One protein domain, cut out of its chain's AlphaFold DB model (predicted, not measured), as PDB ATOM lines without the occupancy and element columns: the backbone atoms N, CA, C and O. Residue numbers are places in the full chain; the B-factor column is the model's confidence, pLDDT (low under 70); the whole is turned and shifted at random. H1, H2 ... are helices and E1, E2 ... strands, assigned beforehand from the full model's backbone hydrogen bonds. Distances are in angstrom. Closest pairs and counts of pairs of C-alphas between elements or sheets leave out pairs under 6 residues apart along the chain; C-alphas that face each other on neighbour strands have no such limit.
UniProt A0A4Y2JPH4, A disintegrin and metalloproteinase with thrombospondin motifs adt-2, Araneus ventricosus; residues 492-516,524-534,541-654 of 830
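AT A GLANCE: This is residues 492 to 516, 524 to 534 and 541 to 654 of the 830 residues of the protein "A disintegrin and metalloproteinase with thrombospondin motifs adt-2" of Araneus ventricosus (UniProt A0A4Y2JPH4). This is an elongated row of three small parts: at one end the three-stranded sheet E3 E4 E5 with H1 over one face, between the ends the small hairpin E6 E7 with the short H2 beside it, and at the other end the two-stranded ribbon E1 E2 with H3 near it. Much of the rest is unnamed loop, and residues 512 to 516 lengthen the ribbon's end of the row. The printed part has 150 residues with three named helices and seven named strands, in the order E1 E2 H1 E3 H2 E4 E5 E6 E7 H3; 66 residues, under half, are in named elements, and the class is mixed, helices and strands. Each of the three sheets, E3 - E4 - E5, E1 - E2 and E6 - E7, is antiparallel. The whole is compact, with a radius of gyration of the C-alphas of 16.3 A, yet elongated in outline, spanning 60 by 32 by 27 A.

IN THESE COORDINATES: Begin at Lys 492 and pass through residues 492 to 505, which hold no named element, to C-alpha 506 at (38.129, 13.818, 47.073). There E1 starts, residues 506 to 511, 16.8 A long. After the first cut comes E2, residues 525 to 530, 15.7 A. After the second cut, find C-alpha 545 at (43.120, -0.782, 46.200); from there H1, residues 545 to 559, runs 21.6 A. Next come E3, residues 564 to 570, 15.7 A; H2, residues 578 to 582; E4, residues 584 to 588, 12.9 A; and E5, residues 595 to 597. Further on are E6, residues 620 to 623, and E7, residues 626 to 629. H3, residues 644 to 654, runs 16.4 A to C-alpha 654 at (38.354, 15.666, 60.339).

HOW THE PARTS SIT: Look first at E1 and E2, antiparallel neighbours at 147 degrees, where N 508 and O 528 are 3.0 A apart, within hydrogen-bond range. H3 comes nearest to E2 at Thr 526 and Ile 647, their closest C-alphas, 7.6 A apart. Now go to H1, which is on the sheet E3 E4 E5 at a height over the sheet of 5.5 A. It lies over E3 and runs along the strands, at 23 degrees to E3 on the local plane; together they make two layers, a helix on one face of a sheet. The closest C-alphas of H1 and E3 are those of Gln 554 and Gly 566, 4.1 A apart. In this sheet E3 and E5 are edge strands; E3 and E4 bring N 587 and O 567 to 2.8 A, and the hairpin E4 and E5 brings N 586 and O 596 to 2.8 A. H2 only grazes this sheet, with its residues 580 to 582. On the hairpin E6 and E7, N 623 and O 626 are 2.8 A apart; the closest C-alphas of H2 and E7 are those of His 579 and Arg 626, 4.6 A. E1 is apart from E6 and E7, and H1 is apart from H3. In H3 every O i to N i+4 pair is within hydrogen-bond range; in H1 10 of 11 are, and in H2 0 of 1, beside 1 of 2 O i to N i+3 pairs.

THE WHOLE: The two C-alphas farthest apart are those of Ser 516 and Val 590, 61.1 A. Residues 517 to 523 are not printed, with 12.5 A from C-alpha 516 to C-alpha 524; residues 535 to 540 are not printed either, with 10.1 A from C-alpha 534 to C-alpha 541. Of the links printed whole, E5 to E6, 22 residues, and E7 to H3, 14 residues, are long. The mean pLDDT of the printed part is 72.4; 56 residues are under 70, among them residues 507 to 516 and 636 to 654, and H3 has a mean of 38.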
ATOM      1  N   LYS A 492      29.803  25.330  49.297       52.50
ATOM      2  CA  LYS A 492      30.776  24.479  49.993       52.50
ATOM      3  C   LYS A 492      30.759  24.762  51.492       52.50
ATOM      4  O   LYS A 492      30.980  25.892  51.909       52.50
ATOM      5  N   VAL A 493      30.555  23.717  52.286       42.88
ATOM      6  CA  VAL A 493      30.525  23.777  53.758       42.88
ATOM      7  C   VAL A 493      31.809  23.214  54.363       42.88
ATOM      8  O   VAL A 493      32.177  23.557  55.485       42.88
ATOM      9  N   SER A 494      32.531  22.360  53.629       45.84
ATOM     10  CA  SER A 494      33.840  21.860  54.056       45.84
ATOM     11  C   SER A 494      34.907  21.978  52.972       45.84
ATOM     12  O   SER A 494      34.617  22.112  51.784       45.84
ATOM     13  N   GLN A 495      36.167  21.882  53.396       49.19
ATOM     14  CA  GLN A 495      37.300  21.738  52.486       49.19
ATOM     15  C   GLN A 495      37.291  20.359  51.809       49.19
ATOM     16  O   GLN A 495      36.771  19.386  52.367       49.19
ATOM     17  N   CYS A 496      37.893  20.286  50.621       58.66
ATOM     18  CA  CYS A 496      38.055  19.059  49.847       58.66
ATOM     19  C   CYS A 496      39.020  18.092  50.540       58.66
ATOM     20  O   CYS A 496      40.185  18.424  50.754       58.66
ATOM     21  N   ARG A 497      38.553  16.885  50.883       59.84
ATOM     22  CA  ARG A 497      39.404  15.844  51.473       59.84
ATOM     23  C   ARG A 497      39.702  14.735  50.476       59.84
ATOM     24  O   ARG A 497      38.749  14.115  50.012       59.84
ATOM     25  N   PRO A 498      40.982  14.429  50.203       69.06
ATOM     26  CA  PRO A 498      41.349  13.360  49.282       69.06
ATOM     27  C   PRO A 498      41.029  11.976  49.859       69.06
ATOM     28  O   PRO A 498      41.159  11.750  51.066       69.06
ATOM     29  N   SER A 499      40.690  11.030  48.981       74.12
ATOM     30  CA  SER A 499      40.565   9.604  49.325       74.12
ATOM     31  C   SER A 499      41.909   8.948  49.648       74.12
ATOM     32  O   SER A 499      41.955   7.939  50.347       74.12
ATOM     33  N   CYS A 500      43.006   9.532  49.150       79.38
ATOM     34  CA  CYS A 500      44.356   8.967  49.180       79.38
ATOM     35  C   CYS A 500      44.465   7.592  48.493       79.38
ATOM     36  O   CYS A 500      45.385   6.825  48.775       79.38
ATOM     37  N   MET A 501      43.548   7.308  47.564       84.56
ATOM     38  CA  MET A 501      43.542   6.108  46.732       84.56
ATOM     39  C   MET A 501      43.913   6.457  45.290       84.56
ATOM     40  O   MET A 501      43.524   7.511  44.783       84.56
ATOM     41  N   VAL A 502      44.645   5.572  44.608       83.50
ATOM     42  CA  VAL A 502      44.947   5.719  43.173       83.50
ATOM     43  C   VAL A 502      43.635   5.819  42.386       83.50
ATOM     44  O   VAL A 502      42.740   5.006  42.594       83.50
ATOM     45  N   LYS A 503      43.519   6.825  41.504       80.88
ATOM     46  CA  LYS A 503      42.296   7.167  40.738       80.88
ATOM     47  C   LYS A 503      41.064   7.525  41.589       80.88
ATOM     48  O   LYS A 503      39.986   7.745  41.043       80.88
ATOM     49  N   GLY A 504      41.212   7.635  42.908       81.38
ATOM     50  CA  GLY A 504      40.126   8.031  43.790       81.38
ATOM     51  C   GLY A 504      39.844   9.535  43.748       81.38
ATOM     52  O   GLY A 504      40.709  10.339  43.400       81.38
ATOM     53  N   LYS A 505      38.630   9.922  44.144       83.31
ATOM     54  CA  LYS A 505      38.193  11.324  44.216       83.31
ATOM     55  C   LYS A 505      38.145  11.840  45.646       83.31
ATOM     56  O   LYS A 505      37.946  11.080  46.592       83.31
ATOM     57  N   GLY A 506      38.350  13.145  45.805       70.94
ATOM     58  CA  GLY A 506      38.129  13.818  47.073       70.94
ATOM     59  C   GLY A 506      36.652  14.126  47.295       70.94
ATOM     60  O   GLY A 506      35.863  14.131  46.354       70.94
ATOM     61  N   PHE A 507      36.287  14.386  48.547       63.62
ATOM     62  CA  PHE A 507      34.923  14.727  48.946       63.62
ATOM     63  C   PHE A 507      34.926  15.957  49.840       63.62
ATOM     64  O   PHE A 507      35.798  16.088  50.704       63.62
ATOM     65  N   HIS A 508      33.918  16.808  49.693       56.47
ATOM     66  CA  HIS A 508      33.560  17.837  50.664       56.47
ATOM     67  C   HIS A 508      32.049  17.895  50.861       56.47
ATOM     68  O   HIS A 508      31.279  17.395  50.046       56.47
ATOM     69  N   LEU A 509      31.627  18.489  51.969       47.81
ATOM     70  CA  LEU A 509      30.227  18.740  52.255       47.81
ATOM     71  C   LEU A 509      29.763  19.985  51.497       47.81
ATOM     72  O   LEU A 509      30.465  21.005  51.477       47.81
ATOM     73  N   VAL A 510      28.571  19.905  50.916       49.16
ATOM     74  CA  VAL A 510      27.850  21.034  50.335       49.16
ATOM     75  C   VAL A 510      26.450  21.130  50.927       49.16
ATOM     76  O   VAL A 510      25.845  20.116  51.273       49.16
ATOM     77  N   SER A 511      25.954  22.357  51.054       48.41
ATOM     78  CA  SER A 511      24.605  22.659  51.529       48.41
ATOM     79  C   SER A 511      23.920  23.614  50.564       48.41
ATOM     80  O   SER A 511      24.577  24.267  49.752       48.41
ATOM     81  N   ARG A 512      22.597  23.676  50.614       57.19
ATOM     82  CA  ARG A 512      21.778  24.603  49.835       57.19
ATOM     83  C   ARG A 512      20.578  25.049  50.652       57.19
ATOM     84  O   ARG A 512      20.108  24.336  51.537       57.19
ATOM     85  N   GLU A 513      20.091  26.245  50.370       56.19
ATOM     86  CA  GLU A 513      18.963  26.832  51.091       56.19
ATOM     87  C   GLU A 513      17.688  26.700  50.267       56.19
ATOM     88  O   GLU A 513      17.717  26.782  49.041       56.19
ATOM     89  N   CYS A 514      16.573  26.426  50.940       52.28
ATOM     90  CA  CYS A 514      15.268  26.358  50.300       52.28
ATOM     91  C   CYS A 514      14.634  27.742  50.377       52.28
ATOM     92  O   CYS A 514      14.527  28.310  51.462       52.28
ATOM     93  N   ASN A 515      14.194  28.268  49.242       52.06
ATOM     94  CA  ASN A 515      13.534  29.569  49.163       52.06
ATOM     95  C   ASN A 515      12.035  29.517  49.547       52.06
ATOM     96  O   ASN A 515      11.327  30.508  49.387       52.06
ATOM     97  N   SER A 516      11.552  28.381  50.068       48.03
ATOM     98  CA  SER A 516      10.141  28.126  50.366       48.03
ATOM     99  C   SER A 516       9.862  27.820  51.835       48.03
ATOM    100  O   SER A 516      10.554  27.024  52.473       48.03
ATOM    101  N   ARG A 524      18.944  18.817  51.811       52.53
ATOM    102  CA  ARG A 524      19.563  20.125  52.087       52.53
ATOM    103  C   ARG A 524      21.088  20.058  52.061       52.53
ATOM    104  O   ARG A 524      21.723  21.001  51.612       52.53
ATOM    105  N   ASP A 525      21.649  18.948  52.533       50.12
ATOM    106  CA  ASP A 525      23.087  18.728  52.667       50.12
ATOM    107  C   ASP A 525      23.464  17.436  51.948       50.12
ATOM    108  O   ASP A 525      22.775  16.426  52.090       50.12
ATOM    109  N   THR A 526      24.560  17.447  51.196       56.22
ATOM    110  CA  THR A 526      25.090  16.243  50.550       56.22
ATOM    111  C   THR A 526      26.595  16.345  50.349       56.22
ATOM    112  O   THR A 526      27.216  17.381  50.594       56.22
ATOM    113  N   PHE A 527      27.214  15.250  49.931       59.00
ATOM    114  CA  PHE A 527      28.618  15.259  49.563       59.00
ATOM    115  C   PHE A 527      28.794  15.647  48.097       59.00
ATOM    116  O   PHE A 527      28.026  15.205  47.252       59.00
ATOM    117  N   GLN A 528      29.843  16.407  47.796       75.50
ATOM    118  CA  GLN A 528      30.258  16.703  46.430       75.50
ATOM    119  C   GLN A 528      31.682  16.198  46.183       75.50
ATOM    120  O   GLN A 528      32.562  16.336  47.046       75.50
ATOM    121  N   LEU A 529      31.901  15.600  45.008       78.19
ATOM    122  CA  LEU A 529      33.229  15.232  44.525       78.19
ATOM    123  C   LEU A 529      34.079  16.481  44.306       78.19
ATOM    124  O   LEU A 529      33.609  17.511  43.834       78.19
ATOM    125  N   CYS A 530      35.366  16.359  44.597       74.06
ATOM    126  CA  CYS A 530      36.333  17.399  44.313       74.06
ATOM    127  C   CYS A 530      37.678  16.822  43.897       74.06
ATOM    128  O   CYS A 530      38.103  15.749  44.344       74.06
ATOM    129  N   ASP A 531      38.374  17.595  43.075       75.38
ATOM    130  CA  ASP A 531      39.755  17.340  42.710       75.38
ATOM    131  C   ASP A 531      40.655  17.919  43.803       75.38
ATOM    132  O   ASP A 531      41.006  19.098  43.814       75.38
ATOM    133  N   ALA A 532      40.963  17.089  44.799       58.88
ATOM    134  CA  ALA A 532      41.966  17.429  45.797       58.88
ATOM    135  C   ALA A 532      43.348  17.453  45.119       58.88
ATOM    136  O   ALA A 532      43.648  16.519  44.369       58.88
ATOM    137  N   PRO A 533      44.213  18.448  45.391       53.44
ATOM    138  CA  PRO A 533      45.561  18.457  44.844       53.44
ATOM    139  C   PRO A 533      46.291  17.195  45.309       53.44
ATOM    140  O   PRO A 533      46.484  16.968  46.505       53.44
ATOM    141  N   SER A 534      46.686  16.356  44.356       49.72
ATOM    142  CA  SER A 534      47.382  15.081  44.550       49.72
ATOM    143  C   SER A 534      48.852  15.270  44.956       49.72
ATOM    144  O   SER A 534      49.724  14.494  44.573       49.72
ATOM    145  N   SER A 541      50.923   8.963  51.883       72.06
ATOM    146  CA  SER A 541      51.115   8.064  50.739       72.06
ATOM    147  C   SER A 541      49.785   7.739  50.049       72.06
ATOM    148  O   SER A 541      48.753   7.557  50.698       72.06
ATOM    149  N   ILE A 542      49.803   7.692  48.716       80.94
ATOM    150  CA  ILE A 542      48.661   7.259  47.901       80.94
ATOM    151  C   ILE A 542      48.766   5.745  47.725       80.94
ATOM    152  O   ILE A 542      49.831   5.248  47.362       80.94
ATOM    153  N   LYS A 543      47.674   5.019  47.979       85.25
ATOM    154  CA  LYS A 543      47.656   3.550  47.932       85.25
ATOM    155  C   LYS A 543      46.797   3.032  46.791       85.25
ATOM    156  O   LYS A 543      45.756   3.609  46.471       85.25
ATOM    157  N   SER A 544      47.214   1.926  46.184       90.81
ATOM    158  CA  SER A 544      46.314   1.151  45.329       90.81
ATOM    159  C   SER A 544      45.273   0.415  46.178       90.81
ATOM    160  O   SER A 544      45.441   0.225  47.389       90.81
ATOM    161  N   VAL A 545      44.185  -0.012  45.540       88.75
ATOM    162  CA  VAL A 545      43.120  -0.782  46.200       88.75
ATOM    163  C   VAL A 545      43.645  -2.096  46.783       88.75
ATOM    164  O   VAL A 545      43.304  -2.435  47.914       88.75
ATOM    165  N   ASP A 546      44.576  -2.760  46.096       90.75
ATOM    166  CA  ASP A 546      45.202  -3.991  46.582       90.75
ATOM    167  C   ASP A 546      46.152  -3.738  47.748       90.75
ATOM    168  O   ASP A 546      46.192  -4.518  48.695       90.75
ATOM    169  N   GLN A 547      46.909  -2.638  47.731       91.62
ATOM    170  CA  GLN A 547      47.779  -2.285  48.856       91.62
ATOM    171  C   GLN A 547      46.957  -2.050  50.126       91.62
ATOM    172  O   GLN A 547      47.263  -2.627  51.168       91.62
ATOM    173  N   TYR A 548      45.879  -1.267  50.032       91.62
ATOM    174  CA  TYR A 548      44.988  -1.026  51.169       91.62
ATOM    175  C   TYR A 548      44.310  -2.318  51.649       91.62
ATOM    176  O   TYR A 548      44.272  -2.595  52.849       91.62
ATOM    177  N   ALA A 549      43.804  -3.137  50.722       91.06
ATOM    178  CA  ALA A 549      43.143  -4.392  51.057       91.06
ATOM    179  C   ALA A 549      44.103  -5.391  51.720       91.06
ATOM    180  O   ALA A 549      43.756  -5.988  52.739       91.06
ATOM    181  N   ASN A 550      45.327  -5.527  51.205       93.94
ATOM    182  CA  ASN A 550      46.362  -6.355  51.815       93.94
ATOM    183  C   ASN A 550      46.704  -5.871  53.226       93.94
ATOM    184  O   ASN A 550      46.760  -6.682  54.139       93.94
ATOM    185  N   GLU A 551      46.859  -4.569  53.463       91.19
ATOM    186  CA  GLU A 551      47.120  -4.054  54.815       91.19
ATOM    187  C   GLU A 551      45.998  -4.381  55.809       91.19
ATOM    188  O   GLU A 551      46.258  -4.751  56.956       91.19
ATOM    189  N   VAL A 552      44.737  -4.257  55.387       89.31
ATOM    190  CA  VAL A 552      43.578  -4.637  56.207       89.31
ATOM    191  C   VAL A 552      43.600  -6.141  56.480       89.31
ATOM    192  O   VAL A 552      43.519  -6.560  57.635       89.31
ATOM    193  N   CYS A 553      43.782  -6.964  55.452       92.25
ATOM    194  CA  CYS A 553      43.753  -8.414  55.595       92.25
ATOM    195  C   CYS A 553      44.956  -8.975  56.351       92.25
ATOM    196  O   CYS A 553      44.792  -9.940  57.091       92.25
ATOM    197  N   GLN A 554      46.131  -8.350  56.275       92.62
ATOM    198  CA  GLN A 554      47.274  -8.696  57.121       92.62
ATOM    199  C   GLN A 554      46.971  -8.433  58.600       92.62
ATOM    200  O   GLN A 554      47.267  -9.279  59.442       92.62
ATOM    201  N   ARG A 555      46.300  -7.319  58.934       89.50
ATOM    202  CA  ARG A 555      45.849  -7.061  60.314       89.50
ATOM    203  C   ARG A 555      44.861  -8.125  60.792       89.50
ATOM    204  O   ARG A 555      44.979  -8.607  61.915       89.50
ATOM    205  N   TYR A 556      43.931  -8.537  59.934       86.31
ATOM    206  CA  TYR A 556      42.963  -9.580  60.278       86.31
ATOM    207  C   TYR A 556      43.544 -10.993  60.283       86.31
ATOM    208  O   TYR A 556      43.094 -11.815  61.074       86.31
ATOM    209  N   ARG A 557      44.595 -11.267  59.507       89.88
ATOM    210  CA  ARG A 557      45.372 -12.508  59.599       89.88
ATOM    211  C   ARG A 557      46.021 -12.666  60.964       89.88
ATOM    212  O   ARG A 557      46.093 -13.779  61.452       89.88
ATOM    213  N   VAL A 558      46.464 -11.590  61.612       84.94
ATOM    214  CA  VAL A 558      46.976 -11.696  62.991       84.94
ATOM    215  C   VAL A 558      45.879 -12.166  63.952       84.94
ATOM    216  O   VAL A 558      46.163 -12.888  64.901       84.94
ATOM    217  N   LYS A 559      44.622 -11.779  63.699       84.25
ATOM    218  CA  LYS A 559      43.466 -12.160  64.518       84.25
ATOM    219  C   LYS A 559      42.931 -13.560  64.197       84.25
ATOM    220  O   LYS A 559      42.455 -14.227  65.106       84.25
ATOM    221  N   TYR A 560      42.989 -13.969  62.932       87.25
ATOM    222  CA  TYR A 560      42.510 -15.265  62.444       87.25
ATOM    223  C   TYR A 560      43.596 -15.969  61.612       87.25
ATOM    224  O   TYR A 560      43.414 -16.181  60.405       87.25
ATOM    225  N   PRO A 561      44.762 -16.277  62.208       86.56
ATOM    226  CA  PRO A 561      45.926 -16.758  61.475       86.56
ATOM    227  C   PRO A 561      45.667 -18.080  60.782       86.56
ATOM    228  O   PRO A 561      46.239 -18.316  59.724       86.56
ATOM    229  N   THR A 562      44.824 -18.945  61.334       86.19
ATOM    230  CA  THR A 562      44.565 -20.277  60.778       86.19
ATOM    231  C   THR A 562      43.477 -20.292  59.702       86.19
ATOM    232  O   THR A 562      43.356 -21.293  58.997       86.19
ATOM    233  N   VAL A 563      42.749 -19.178  59.531       86.56
ATOM    234  CA  VAL A 563      41.666 -19.009  58.542       86.56
ATOM    235  C   VAL A 563      42.056 -18.058  57.407       86.56
ATOM    236  O   VAL A 563      41.674 -18.295  56.269       86.56
ATOM    237  N   LEU A 564      42.830 -16.996  57.661       91.50
ATOM    238  CA  LEU A 564      43.131 -15.961  56.659       91.50
ATOM    239  C   LEU A 564      44.574 -16.020  56.142       91.50
ATOM    240  O   LEU A 564      45.529 -16.127  56.913       91.50
ATOM    241  N   SER A 565      44.756 -15.868  54.826       92.19
ATOM    242  CA  SER A 565      46.085 -15.806  54.192       92.19
ATOM    243  C   SER A 565      46.762 -14.444  54.370       92.19
ATOM    244  O   SER A 565      47.974 -14.310  54.192       92.19
ATOM    245  N   GLY A 566      45.992 -13.415  54.734       88.75
ATOM    246  CA  GLY A 566      46.451 -12.029  54.846       88.75
ATOM    247  C   GLY A 566      46.532 -11.289  53.514       88.75
ATOM    248  O   GLY A 566      46.805 -10.091  53.511       88.75
ATOM    249  N   LYS A 567      46.265 -11.962  52.392       94.38
ATOM    250  CA  LYS A 567      46.068 -11.295  51.107       94.38
ATOM    251  C   LYS A 567      44.644 -10.751  51.034       94.38
ATOM    252  O   LYS A 567      43.698 -11.422  51.444       94.38
ATOM    253  N   GLY A 568      44.499  -9.529  50.543       92.31
ATOM    254  CA  GLY A 568      43.224  -8.841  50.408       92.31
ATOM    255  C   GLY A 568      43.067  -8.239  49.026       92.31
ATOM    256  O   GLY A 568      44.053  -7.853  48.403       92.31
ATOM    257  N   ARG A 569      41.821  -8.128  48.566       92.62
ATOM    258  CA  ARG A 569      41.491  -7.466  47.300       92.62
ATOM    259  C   ARG A 569      40.194  -6.671  47.381       92.62
ATOM    260  O   ARG A 569      39.365  -6.894  48.267       92.62
ATOM    261  N   GLN A 570      40.020  -5.773  46.418       93.06
ATOM    262  CA  GLN A 570      38.716  -5.209  46.081       93.06
ATOM    263  C   GLN A 570      37.982  -6.190  45.162       93.06
ATOM    264  O   GLN A 570      38.553  -6.682  44.190       93.06
ATOM    265  N   LEU A 571      36.729  -6.509  45.475       86.56
ATOM    266  CA  LEU A 571      35.901  -7.321  44.582       86.56
ATOM    267  C   LEU A 571      35.331  -6.437  43.465       86.56
ATOM    268  O   LEU A 571      35.000  -5.283  43.732       86.56
ATOM    269  N   PRO A 572      35.160  -6.946  42.234       79.38
ATOM    270  CA  PRO A 572      34.428  -6.201  41.221       79.38
ATOM    271  C   PRO A 572      32.957  -6.030  41.649       79.38
ATOM    272  O   PRO A 572      32.430  -6.893  42.373       79.38
ATOM    273  N   PRO A 573      32.283  -4.947  41.216       72.94
ATOM    274  CA  PRO A 573      30.859  -4.749  41.471       72.94
ATOM    275  C   PRO A 573      30.065  -5.954  40.958       72.94
ATOM    276  O   PRO A 573      30.180  -6.319  39.789       72.94
ATOM    277  N   GLN A 574      29.297  -6.604  41.834       65.81
ATOM    278  CA  GLN A 574      28.536  -7.796  41.456       65.81
ATOM    279  C   GLN A 574      27.151  -7.408  40.914       65.81
ATOM    280  O   GLN A 574      26.550  -6.453  41.423       65.81
ATOM    281  N   PRO A 575      26.594  -8.147  39.936       58.06
ATOM    282  CA  PRO A 575      25.213  -7.961  39.493       58.06
ATOM    283  C   PRO A 575      24.245  -8.075  40.681       58.06
ATOM    284  O   PRO A 575      24.242  -9.076  41.390       58.06
ATOM    285  N   GLY A 576      23.465  -7.024  40.945       57.12
ATOM    286  CA  GLY A 576      22.550  -6.960  42.095       57.12
ATOM    287  C   GLY A 576      23.188  -6.580  43.441       57.12
ATOM    288  O   GLY A 576      22.460  -6.268  44.375       57.12
ATOM    289  N   ASN A 577      24.521  -6.525  43.556       63.16
ATOM    290  CA  ASN A 577      25.211  -5.990  44.737       63.16
ATOM    291  C   ASN A 577      26.484  -5.212  44.344       63.16
ATOM    292  O   ASN A 577      27.604  -5.698  44.531       63.16
ATOM    293  N   PRO A 578      26.345  -3.975  43.833       69.25
ATOM    294  CA  PRO A 578      27.492  -3.151  43.451       69.25
ATOM    295  C   PRO A 578      28.332  -2.693  44.659       69.25
ATOM    296  O   PRO A 578      29.453  -2.219  44.497       69.25
ATOM    297  N   HIS A 579      27.817  -2.820  45.885       81.25
ATOM    298  CA  HIS A 579      28.494  -2.373  47.103       81.25
ATOM    299  C   HIS A 579      29.616  -3.313  47.566       81.25
ATOM    300  O   HIS A 579      30.471  -2.885  48.341       81.25
ATOM    301  N   SER A 580      29.674  -4.548  47.051       79.31
ATOM    302  CA  SER A 580      30.780  -5.488  47.293       79.31
ATOM    303  C   SER A 580      32.148  -4.879  46.976       79.31
ATOM    304  O   SER A 580      33.121  -5.165  47.670       79.31
ATOM    305  N   ALA A 581      32.208  -3.982  45.987       85.25
ATOM    306  CA  ALA A 581      33.411  -3.255  45.596       85.25
ATOM    307  C   ALA A 581      33.890  -2.235  46.639       85.25
ATOM    308  O   ALA A 581      35.011  -1.746  46.553       85.25
ATOM    309  N   CYS A 582      33.087  -1.917  47.655       87.00
ATOM    310  CA  CYS A 582      33.462  -1.002  48.733       87.00
ATOM    311  C   CYS A 582      33.749  -1.705  50.065       87.00
ATOM    312  O   CYS A 582      34.013  -1.034  51.069       87.00
ATOM    313  N   ILE A 583      33.774  -3.038  50.059       85.81
ATOM    314  CA  ILE A 583      34.130  -3.888  51.195       85.81
ATOM    315  C   ILE A 583      35.423  -4.641  50.873       85.81
ATOM    316  O   ILE A 583      35.597  -5.170  49.776       85.81
ATOM    317  N   VAL A 584      36.336  -4.695  51.838       91.81
ATOM    318  CA  VAL A 584      37.584  -5.449  51.714       91.81
ATOM    319  C   VAL A 584      37.286  -6.942  51.814       91.81
ATOM    320  O   VAL A 584      36.629  -7.390  52.757       91.81
ATOM    321  N   ALA A 585      37.804  -7.710  50.855       90.31
ATOM    322  CA  ALA A 585      37.685  -9.158  50.825       90.31
ATOM    323  C   ALA A 585      39.038  -9.810  51.128       90.31
ATOM    324  O   ALA A 585      39.997  -9.646  50.368       90.31
ATOM    325  N   CYS A 586      39.112 -10.548  52.235       93.81
ATOM    326  CA  CYS A 586      40.316 -11.235  52.686       93.81
ATOM    327  C   CYS A 586      40.324 -12.689  52.245       93.81
ATOM    328  O   CYS A 586      39.375 -13.425  52.490       93.81
ATOM    329  N   GLN A 587      41.407 -13.107  51.609       94.19
ATOM    330  CA  GLN A 587      41.561 -14.453  51.088       94.19
ATOM    331  C   GLN A 587      41.717 -15.475  52.226       94.19
ATOM    332  O   GLN A 587      42.428 -15.235  53.212       94.19
ATOM    333  N   ASP A 588      41.066 -16.624  52.071       91.31
ATOM    334  CA  ASP A 588      41.227 -17.785  52.940       91.31
ATOM    335  C   ASP A 588      42.659 -18.339  52.859       91.31
ATOM    336  O   ASP A 588      43.343 -18.256  51.836       91.31
ATOM    337  N   ARG A 589      43.150 -18.880  53.973       88.50
ATOM    338  CA  ARG A 589      44.515 -19.394  54.095       88.50
ATOM    339  C   ARG A 589      44.755 -20.666  53.284       88.50
ATOM    340  O   ARG A 589      45.868 -20.854  52.798       88.50
ATOM    341  N   VAL A 590      43.755 -21.533  53.195       83.12
ATOM    342  CA  VAL A 590      43.818 -22.834  52.521       83.12
ATOM    343  C   VAL A 590      43.275 -22.700  51.107       83.12
ATOM    344  O   VAL A 590      43.926 -23.091  50.140       83.12
ATOM    345  N   TRP A 591      42.098 -22.097  50.986       82.81
ATOM    346  CA  TRP A 591      41.352 -22.006  49.742       82.81
ATOM    347  C   TRP A 591      41.597 -20.652  49.090       82.81
ATOM    348  O   TRP A 591      40.852 -19.704  49.300       82.81
ATOM    349  N   GLN A 592      42.641 -20.549  48.271       81.94
ATOM    350  CA  GLN A 592      43.065 -19.269  47.689       81.94
ATOM    351  C   GLN A 592      41.981 -18.575  46.835       81.94
ATOM    352  O   GLN A 592      41.992 -17.352  46.703       81.94
ATOM    353  N   ASP A 593      41.003 -19.308  46.307       81.88
ATOM    354  CA  ASP A 593      39.871 -18.713  45.582       81.88
ATOM    355  C   ASP A 593      38.741 -18.231  46.505       81.88
ATOM    356  O   ASP A 593      37.885 -17.442  46.100       81.88
ATOM    357  N   THR A 594      38.760 -18.645  47.771       83.25
ATOM    358  CA  THR A 594      37.760 -18.281  48.773       83.25
ATOM    359  C   THR A 594      38.120 -16.975  49.463       83.25
ATOM    360  O   THR A 594      39.257 -16.761  49.880       83.25
ATOM    361  N   HIS A 595      37.138 -16.085  49.587       88.62
ATOM    362  CA  HIS A 595      37.318 -14.772  50.185       88.62
ATOM    363  C   HIS A 595      36.242 -14.475  51.229       88.62
ATOM    364  O   HIS A 595      35.058 -14.726  51.017       88.62
ATOM    365  N   TYR A 596      36.664 -13.866  52.332       86.06
ATOM    366  CA  TYR A 596      35.806 -13.391  53.403       86.06
ATOM    367  C   TYR A 596      35.650 -11.874  53.331       86.06
ATOM    368  O   TYR A 596      36.628 -11.132  53.434       86.06
ATOM    369  N   GLN A 597      34.420 -11.406  53.159       86.06
ATOM    370  CA  GLN A 597      34.063 -10.004  53.292       86.06
ATOM    371  C   GLN A 597      34.118  -9.592  54.764       86.06
ATOM    372  O   GLN A 597      33.633 -10.299  55.650       86.06
ATOM    373  N   MET A 598      34.736  -8.437  55.010       80.25
ATOM    374  CA  MET A 598      34.986  -7.907  56.351       80.25
ATOM    375  C   MET A 598      33.982  -6.809  56.738       80.25
ATOM    376  O   MET A 598      34.313  -5.900  57.494       80.25
ATOM    377  N   ASP A 599      32.759  -6.867  56.212       66.50
ATOM    378  CA  ASP A 599      31.712  -5.841  56.326       66.50
ATOM    379  C   ASP A 599      31.197  -5.616  57.756       66.50
ATOM    380  O   ASP A 599      30.776  -4.505  58.093       66.50
ATOM    381  N   VAL A 600      31.308  -6.634  58.613       63.72
ATOM    382  CA  VAL A 600      31.010  -6.550  60.053       63.72
ATOM    383  C   VAL A 600      31.990  -5.638  60.803       63.72
ATOM    384  O   VAL A 600      31.672  -5.142  61.886       63.72
ATOM    385  N   TYR A 601      33.165  -5.365  60.231       67.31
ATOM    386  CA  TYR A 601      34.186  -4.534  60.854       67.31
ATOM    387  C   TYR A 601      34.293  -3.162  60.181       67.31
ATOM    388  O   TYR A 601      34.328  -3.036  58.959       67.31
ATOM    389  N   GLU A 602      34.382  -2.097  60.983       60.97
ATOM    390  CA  GLU A 602      34.381  -0.723  60.460       60.97
ATOM    391  C   GLU A 602      35.565  -0.401  59.536       60.97
ATOM    392  O   GLU A 602      35.432   0.413  58.622       60.97
ATOM    393  N   ASP A 603      36.722  -1.013  59.783       71.12
ATOM    394  CA  ASP A 603      37.945  -0.870  58.994       71.12
ATOM    395  C   ASP A 603      38.064  -1.907  57.865       71.12
ATOM    396  O   ASP A 603      39.005  -1.841  57.077       71.12
ATOM    397  N   GLY A 604      37.083  -2.808  57.737       76.19
ATOM    398  CA  GLY A 604      36.904  -3.714  56.601       76.19
ATOM    399  C   GLY A 604      36.269  -3.050  55.374       76.19
ATOM    400  O   GLY A 604      35.845  -3.739  54.451       76.19
ATOM    401  N   LYS A 605      36.183  -1.714  55.351       84.38
ATOM    402  CA  LYS A 605      35.574  -0.912  54.279       84.38
ATOM    403  C   LYS A 605      36.617  -0.052  53.571       84.38
ATOM    404  O   LYS A 605      37.532   0.476  54.214       84.38
ATOM    405  N   PHE A 606      36.451   0.138  52.264       84.94
ATOM    406  CA  PHE A 606      37.326   1.025  51.497       84.94
ATOM    407  C   PHE A 606      37.107   2.505  51.868       84.94
ATOM    408  O   PHE A 606      35.984   2.899  52.215       84.94
ATOM    409  N   PRO A 607      38.164   3.344  51.824       79.12
ATOM    410  CA  PRO A 607      38.066   4.769  52.122       79.12
ATOM    411  C   PRO A 607      37.073   5.502  51.217       79.12
ATOM    412  O   PRO A 607      36.765   5.066  50.104       79.12
ATOM    413  N   PHE A 608      36.588   6.649  51.692       79.94
ATOM    414  CA  PHE A 608      35.647   7.460  50.924       79.94
ATOM    415  C   PHE A 608      36.331   7.959  49.659       79.94
ATOM    416  O   PHE A 608      37.456   8.450  49.730       79.94
ATOM    417  N   GLY A 609      35.661   7.810  48.523       77.75
ATOM    418  CA  GLY A 609      36.217   8.184  47.231       77.75
ATOM    419  C   GLY A 609      37.150   7.181  46.587       77.75
ATOM    420  O   GLY A 609      37.814   7.525  45.612       77.75
ATOM    421  N   THR A 610      37.201   5.958  47.107       88.88
ATOM    422  CA  THR A 610      37.788   4.833  46.372       88.88
ATOM    423  C   THR A 610      36.921   4.549  45.151       88.88
ATOM    424  O   THR A 610      35.698   4.508  45.281       88.88
ATOM    425  N   ASP A 611      37.534   4.396  43.982       89.69
ATOM    426  CA  ASP A 611      36.819   4.072  42.748       89.69
ATOM    427  C   ASP A 611      36.174   2.683  42.863       89.69
ATOM    428  O   ASP A 611      36.806   1.721  43.308       89.69
ATOM    429  N   CYS A 612      34.895   2.604  42.522       89.75
ATOM    430  CA  CYS A 612      34.129   1.361  42.464       89.75
ATOM    431  C   CYS A 612      33.298   1.284  41.177       89.75
ATOM    432  O   CYS A 612      32.319   0.539  41.108       89.75
ATOM    433  N   SER A 613      33.679   2.073  40.170       87.75
ATOM    434  CA  SER A 613      32.981   2.177  38.896       87.75
ATOM    435  C   SER A 613      32.973   0.821  38.184       87.75
ATOM    436  O   SER A 613      34.034   0.209  38.027       87.75
ATOM    437  N   PRO A 614      31.796   0.312  37.773       75.69
ATOM    438  CA  PRO A 614      31.699  -0.968  37.072       75.69
ATOM    439  C   PRO A 614      32.334  -0.932  35.676       75.69
ATOM    440  O   PRO A 614      32.728  -1.976  35.164       75.69
ATOM    441  N   ASP A 615      32.457   0.252  35.071       77.31
ATOM    442  CA  ASP A 615      33.110   0.473  33.783       77.31
ATOM    443  C   ASP A 615      33.792   1.856  33.728       77.31
ATOM    444  O   ASP A 615      33.699   2.657  34.653       77.31
ATOM    445  N   HIS A 616      34.480   2.157  32.624       67.25
ATOM    446  CA  HIS A 616      35.173   3.439  32.429       67.25
ATOM    447  C   HIS A 616      34.253   4.631  32.108       67.25
ATOM    448  O   HIS A 616      34.749   5.751  31.983       67.25
ATOM    449  N   ARG A 617      32.947   4.410  31.910       65.00
ATOM    450  CA  ARG A 617      31.980   5.456  31.525       65.00
ATOM    451  C   ARG A 617      31.165   5.949  32.720       65.00
ATOM    452  O   ARG A 617      30.755   7.105  32.747       65.00
ATOM    453  N   SER A 618      30.945   5.089  33.703       72.25
ATOM    454  CA  SER A 618      30.244   5.379  34.946       72.25
ATOM    455  C   SER A 618      31.180   6.021  35.975       72.25
ATOM    456  O   SER A 618      32.335   5.635  36.114       72.25
ATOM    457  N   LYS A 619      30.684   7.027  36.706       81.12
ATOM    458  CA  LYS A 619      31.411   7.687  37.803       81.12
ATOM    459  C   LYS A 619      30.857   7.191  39.133       81.12
ATOM    460  O   LYS A 619      29.890   7.762  39.641       81.12
ATOM    461  N   ALA A 620      31.429   6.120  39.685       87.25
ATOM    462  CA  ALA A 620      30.999   5.576  40.968       87.25
ATOM    463  C   ALA A 620      32.134   5.485  41.992       87.25
ATOM    464  O   ALA A 620      33.240   5.027  41.708       87.25
ATOM    465  N   TYR A 621      31.838   5.904  43.219       86.88
ATOM    466  CA  TYR A 621      32.827   5.983  44.289       86.88
ATOM    467  C   TYR A 621      32.271   5.479  45.621       86.88
ATOM    468  O   TYR A 621      31.075   5.575  45.909       86.88
ATOM    469  N   CYS A 622      33.162   4.947  46.457       83.69
ATOM    470  CA  CYS A 622      32.806   4.385  47.749       83.69
ATOM    471  C   CYS A 622      32.441   5.456  48.781       83.69
ATOM    472  O   CYS A 622      33.204   6.393  49.019       83.69
ATOM    473  N   LEU A 623      31.328   5.242  49.480       72.69
ATOM    474  CA  LEU A 623      30.890   5.999  50.646       72.69
ATOM    475  C   LEU A 623      30.405   5.020  51.731       72.69
ATOM    476  O   LEU A 623      29.431   4.298  51.552       72.69
ATOM    477  N   ASN A 624      31.132   4.939  52.849       67.25
ATOM    478  CA  ASN A 624      30.836   4.070  54.008       67.25
ATOM    479  C   ASN A 624      30.532   2.584  53.690       67.25
ATOM    480  O   ASN A 624      29.744   1.923  54.376       67.25
ATOM    481  N   GLY A 625      31.220   2.027  52.691       68.75
ATOM    482  CA  GLY A 625      31.032   0.638  52.259       68.75
ATOM    483  C   GLY A 625      29.934   0.455  51.209       68.75
ATOM    484  O   GLY A 625      29.609  -0.678  50.880       68.75
ATOM    485  N   ARG A 626      29.381   1.547  50.668       78.12
ATOM    486  CA  ARG A 626      28.457   1.542  49.530       78.12
ATOM    487  C   ARG A 626      29.118   2.160  48.309       78.12
ATOM    488  O   ARG A 626      29.741   3.209  48.417       78.12
ATOM    489  N   CYS A 627      28.962   1.521  47.160       82.56
ATOM    490  CA  CYS A 627      29.332   2.095  45.870       82.56
ATOM    491  C   CYS A 627      28.179   2.947  45.333       82.56
ATOM    492  O   CYS A 627      27.101   2.401  45.097       82.56
ATOM    493  N   LEU A 628      28.391   4.260  45.191       83.50
ATOM    494  CA  LEU A 628      27.368   5.219  44.765       83.50
ATOM    495  C   LEU A 628      27.756   5.872  43.439       83.50
ATOM    496  O   LEU A 628      28.926   6.187  43.244       83.50
ATOM    497  N   GLN A 629      26.782   6.101  42.557       85.19
ATOM    498  CA  GLN A 629      26.979   6.838  41.306       85.19
ATOM    499  C   GLN A 629      26.814   8.346  41.517       85.19
ATOM    500  O   GLN A 629      26.009   8.776  42.348       85.19
ATOM    501  N   PHE A 630      27.553   9.139  40.743       82.00
ATOM    502  CA  PHE A 630      27.593  10.597  40.849       82.00
ATOM    503  C   PHE A 630      27.265  11.274  39.516       82.00
ATOM    504  O   PHE A 630      27.586  10.744  38.452       82.00
ATOM    505  N   THR A 631      26.645  12.455  39.593       81.75
ATOM    506  CA  THR A 631      26.421  13.352  38.453       81.75
ATOM    507  C   THR A 631      27.743  13.925  37.941       81.75
ATOM    508  O   THR A 631      28.793  13.804  38.586       81.75
ATOM    509  N   ASP A 632      27.701  14.608  36.798       78.12
ATOM    510  CA  ASP A 632      28.869  15.304  36.254       78.12
ATOM    511  C   ASP A 632      29.337  16.468  37.139       78.12
ATOM    512  O   ASP A 632      30.536  16.738  37.209       78.12
ATOM    513  N   GLU A 633      28.430  17.067  37.912       74.69
ATOM    514  CA  GLU A 633      28.713  18.074  38.946       74.69
ATOM    515  C   GLU A 633      29.218  17.452  40.259       74.69
ATOM    516  O   GLU A 633      29.480  18.164  41.232       74.69
ATOM    517  N   GLY A 634      29.351  16.126  40.314       72.88
ATOM    518  CA  GLY A 634      29.909  15.408  41.451       72.88
ATOM    519  C   GLY A 634      28.945  15.211  42.617       72.88
ATOM    520  O   GLY A 634      29.415  15.018  43.736       72.88
ATOM    521  N   ILE A 635      27.630  15.250  42.390       75.44
ATOM    522  CA  ILE A 635      26.598  15.019  43.416       75.44
ATOM    523  C   ILE A 635      26.082  13.568  43.322       75.44
ATOM    524  O   ILE A 635      25.881  13.083  42.212       75.44
ATOM    525  N   PRO A 636      25.863  12.838  44.434       68.12
ATOM    526  CA  PRO A 636      25.324  11.480  44.385       68.12
ATOM    527  C   PRO A 636      23.939  11.436  43.724       68.12
ATOM    528  O   PRO A 636      23.038  12.167  44.128       68.12
ATOM    529  N   LEU A 637      23.751  10.537  42.754       66.69
ATOM    530  CA  LEU A 637      22.494  10.384  42.005       66.69
ATOM    531  C   LEU A 637      21.357   9.768  42.836       66.69
ATOM    532  O   LEU A 637      20.190  10.022  42.563       66.69
ATOM    533  N   ASN A 638      21.683   8.966  43.854       56.22
ATOM    534  CA  ASN A 638      20.696   8.303  44.703       56.22
ATOM    535  C   ASN A 638      20.777   8.827  46.147       56.22
ATOM    536  O   ASN A 638      21.549   8.321  46.970       56.22
ATOM    537  N   THR A 639      19.990   9.860  46.451       49.16
ATOM    538  CA  THR A 639      20.016  10.571  47.740       49.16
ATOM    539  C   THR A 639      19.414   9.781  48.906       49.16
ATOM    540  O   THR A 639      19.733  10.070  50.053       49.16
ATOM    541  N   GLU A 640      18.609   8.737  48.679       40.66
ATOM    542  CA  GLU A 640      18.106   7.893  49.784       40.66
ATOM    543  C   GLU A 640      19.197   7.000  50.394       40.66
ATOM    544  O   GLU A 640      19.149   6.615  51.566       40.66
ATOM    545  N   SER A 641      20.233   6.701  49.610       36.56
ATOM    546  CA  SER A 641      21.346   5.846  50.027       36.56
ATOM    547  C   SER A 641      22.425   6.584  50.834       36.56
ATOM    548  O   SER A 641      23.225   5.930  51.511       36.56
ATOM    549  N   THR A 642      22.418   7.922  50.806       48.25
ATOM    550  CA  THR A 642      23.292   8.815  51.579       48.25
ATOM    551  C   THR A 642      22.575   9.202  52.872       48.25
ATOM    552  O   THR A 642      21.941  10.249  52.991       48.25
ATOM    553  N   GLN A 643      22.619   8.311  53.862       43.75
ATOM    554  CA  GLN A 643      22.015   8.591  55.163       43.75
ATOM    555  C   GLN A 643      22.804   9.700  55.879       43.75
ATOM    556  O   GLN A 643      24.033   9.720  55.856       43.75
ATOM    557  N   MET A 644      22.107  10.571  56.619       33.50
ATOM    558  CA  MET A 644      22.676  11.662  57.443       33.50
ATOM    559  C   MET A 644      23.763  11.190  58.448       33.50
ATOM    560  O   MET A 644      24.517  11.989  59.005       33.50
ATOM    561  N   TYR A 645      23.853   9.873  58.668       36.56
ATOM    562  CA  TYR A 645      24.899   9.155  59.399       36.56
ATOM    563  C   TYR A 645      26.291   9.228  58.727       36.56
ATOM    564  O   TYR A 645      27.292   9.429  59.422       36.56
ATOM    565  N   ASP A 646      26.376   9.146  57.393       38.72
ATOM    566  CA  ASP A 646      27.645   9.143  56.642       38.72
ATOM    567  C   ASP A 646      28.338  10.516  56.679       38.72
ATOM    568  O   ASP A 646      29.563  10.603  56.838       38.72
ATOM    569  N   ILE A 647      27.538  11.590  56.662       38.66
ATOM    570  CA  ILE A 647      27.964  12.989  56.838       38.66
ATOM    571  C   ILE A 647      28.533  13.222  58.248       38.66
ATOM    572  O   ILE A 647      29.636  13.755  58.403       38.66
ATOM    573  N   ARG A 648      27.851  12.739  59.297       39.56
ATOM    574  CA  ARG A 648      28.298  12.874  60.701       39.56
ATOM    575  C   ARG A 648      29.595  12.105  60.991       39.56
ATOM    576  O   ARG A 648      30.462  12.599  61.716       39.56
ATOM    577  N   ARG A 649      29.780  10.924  60.387       40.75
ATOM    578  CA  ARG A 649      30.997  10.105  60.536       40.75
ATOM    579  C   ARG A 649      32.216  10.734  59.851       40.75
ATOM    580  O   ARG A 649      33.301  10.725  60.435       40.75
ATOM    581  N   TYR A 650      32.055  11.325  58.665       38.75
ATOM    582  CA  TYR A 650      33.115  12.070  57.969       38.75
ATOM    583  C   TYR A 650      33.612  13.270  58.797       38.75
ATOM    584  O   TYR A 650      34.822  13.409  58.999       38.75
ATOM    585  N   LEU A 651      32.699  14.050  59.393       35.62
ATOM    586  CA  LEU A 651      33.023  15.195  60.262       35.62
ATOM    587  C   LEU A 651      33.804  14.793  61.532       35.62
ATOM    588  O   LEU A 651      34.692  15.522  61.974       35.62
ATOM    589  N   SER A 652      33.565  13.593  62.077       36.34
ATOM    590  CA  SER A 652      34.335  13.059  63.216       36.34
ATOM    591  C   SER A 652      35.802  12.736  62.873       36.34
ATOM    592  O   SER A 652      36.692  12.904  63.710       36.34
ATOM    593  N   ARG A 653      36.086  12.329  61.624       39.34
ATOM    594  CA  ARG A 653      37.441  11.997  61.144       39.34
ATOM    595  C   ARG A 653      38.254  13.243  60.774       39.34
ATOM    596  O   ARG A 653      39.481  13.154  60.693       39.34
ATOM    597  N   ILE A 654      37.621  14.413  60.597       37.47
ATOM    598  CA  ILE A 654      38.354  15.666  60.339       37.47
ATOM    599  C   ILE A 654      39.123  16.171  61.551       37.47
ATOM    600  O   ILE A 654      40.273  16.578  61.406       37.47
TER     601      ILE A 654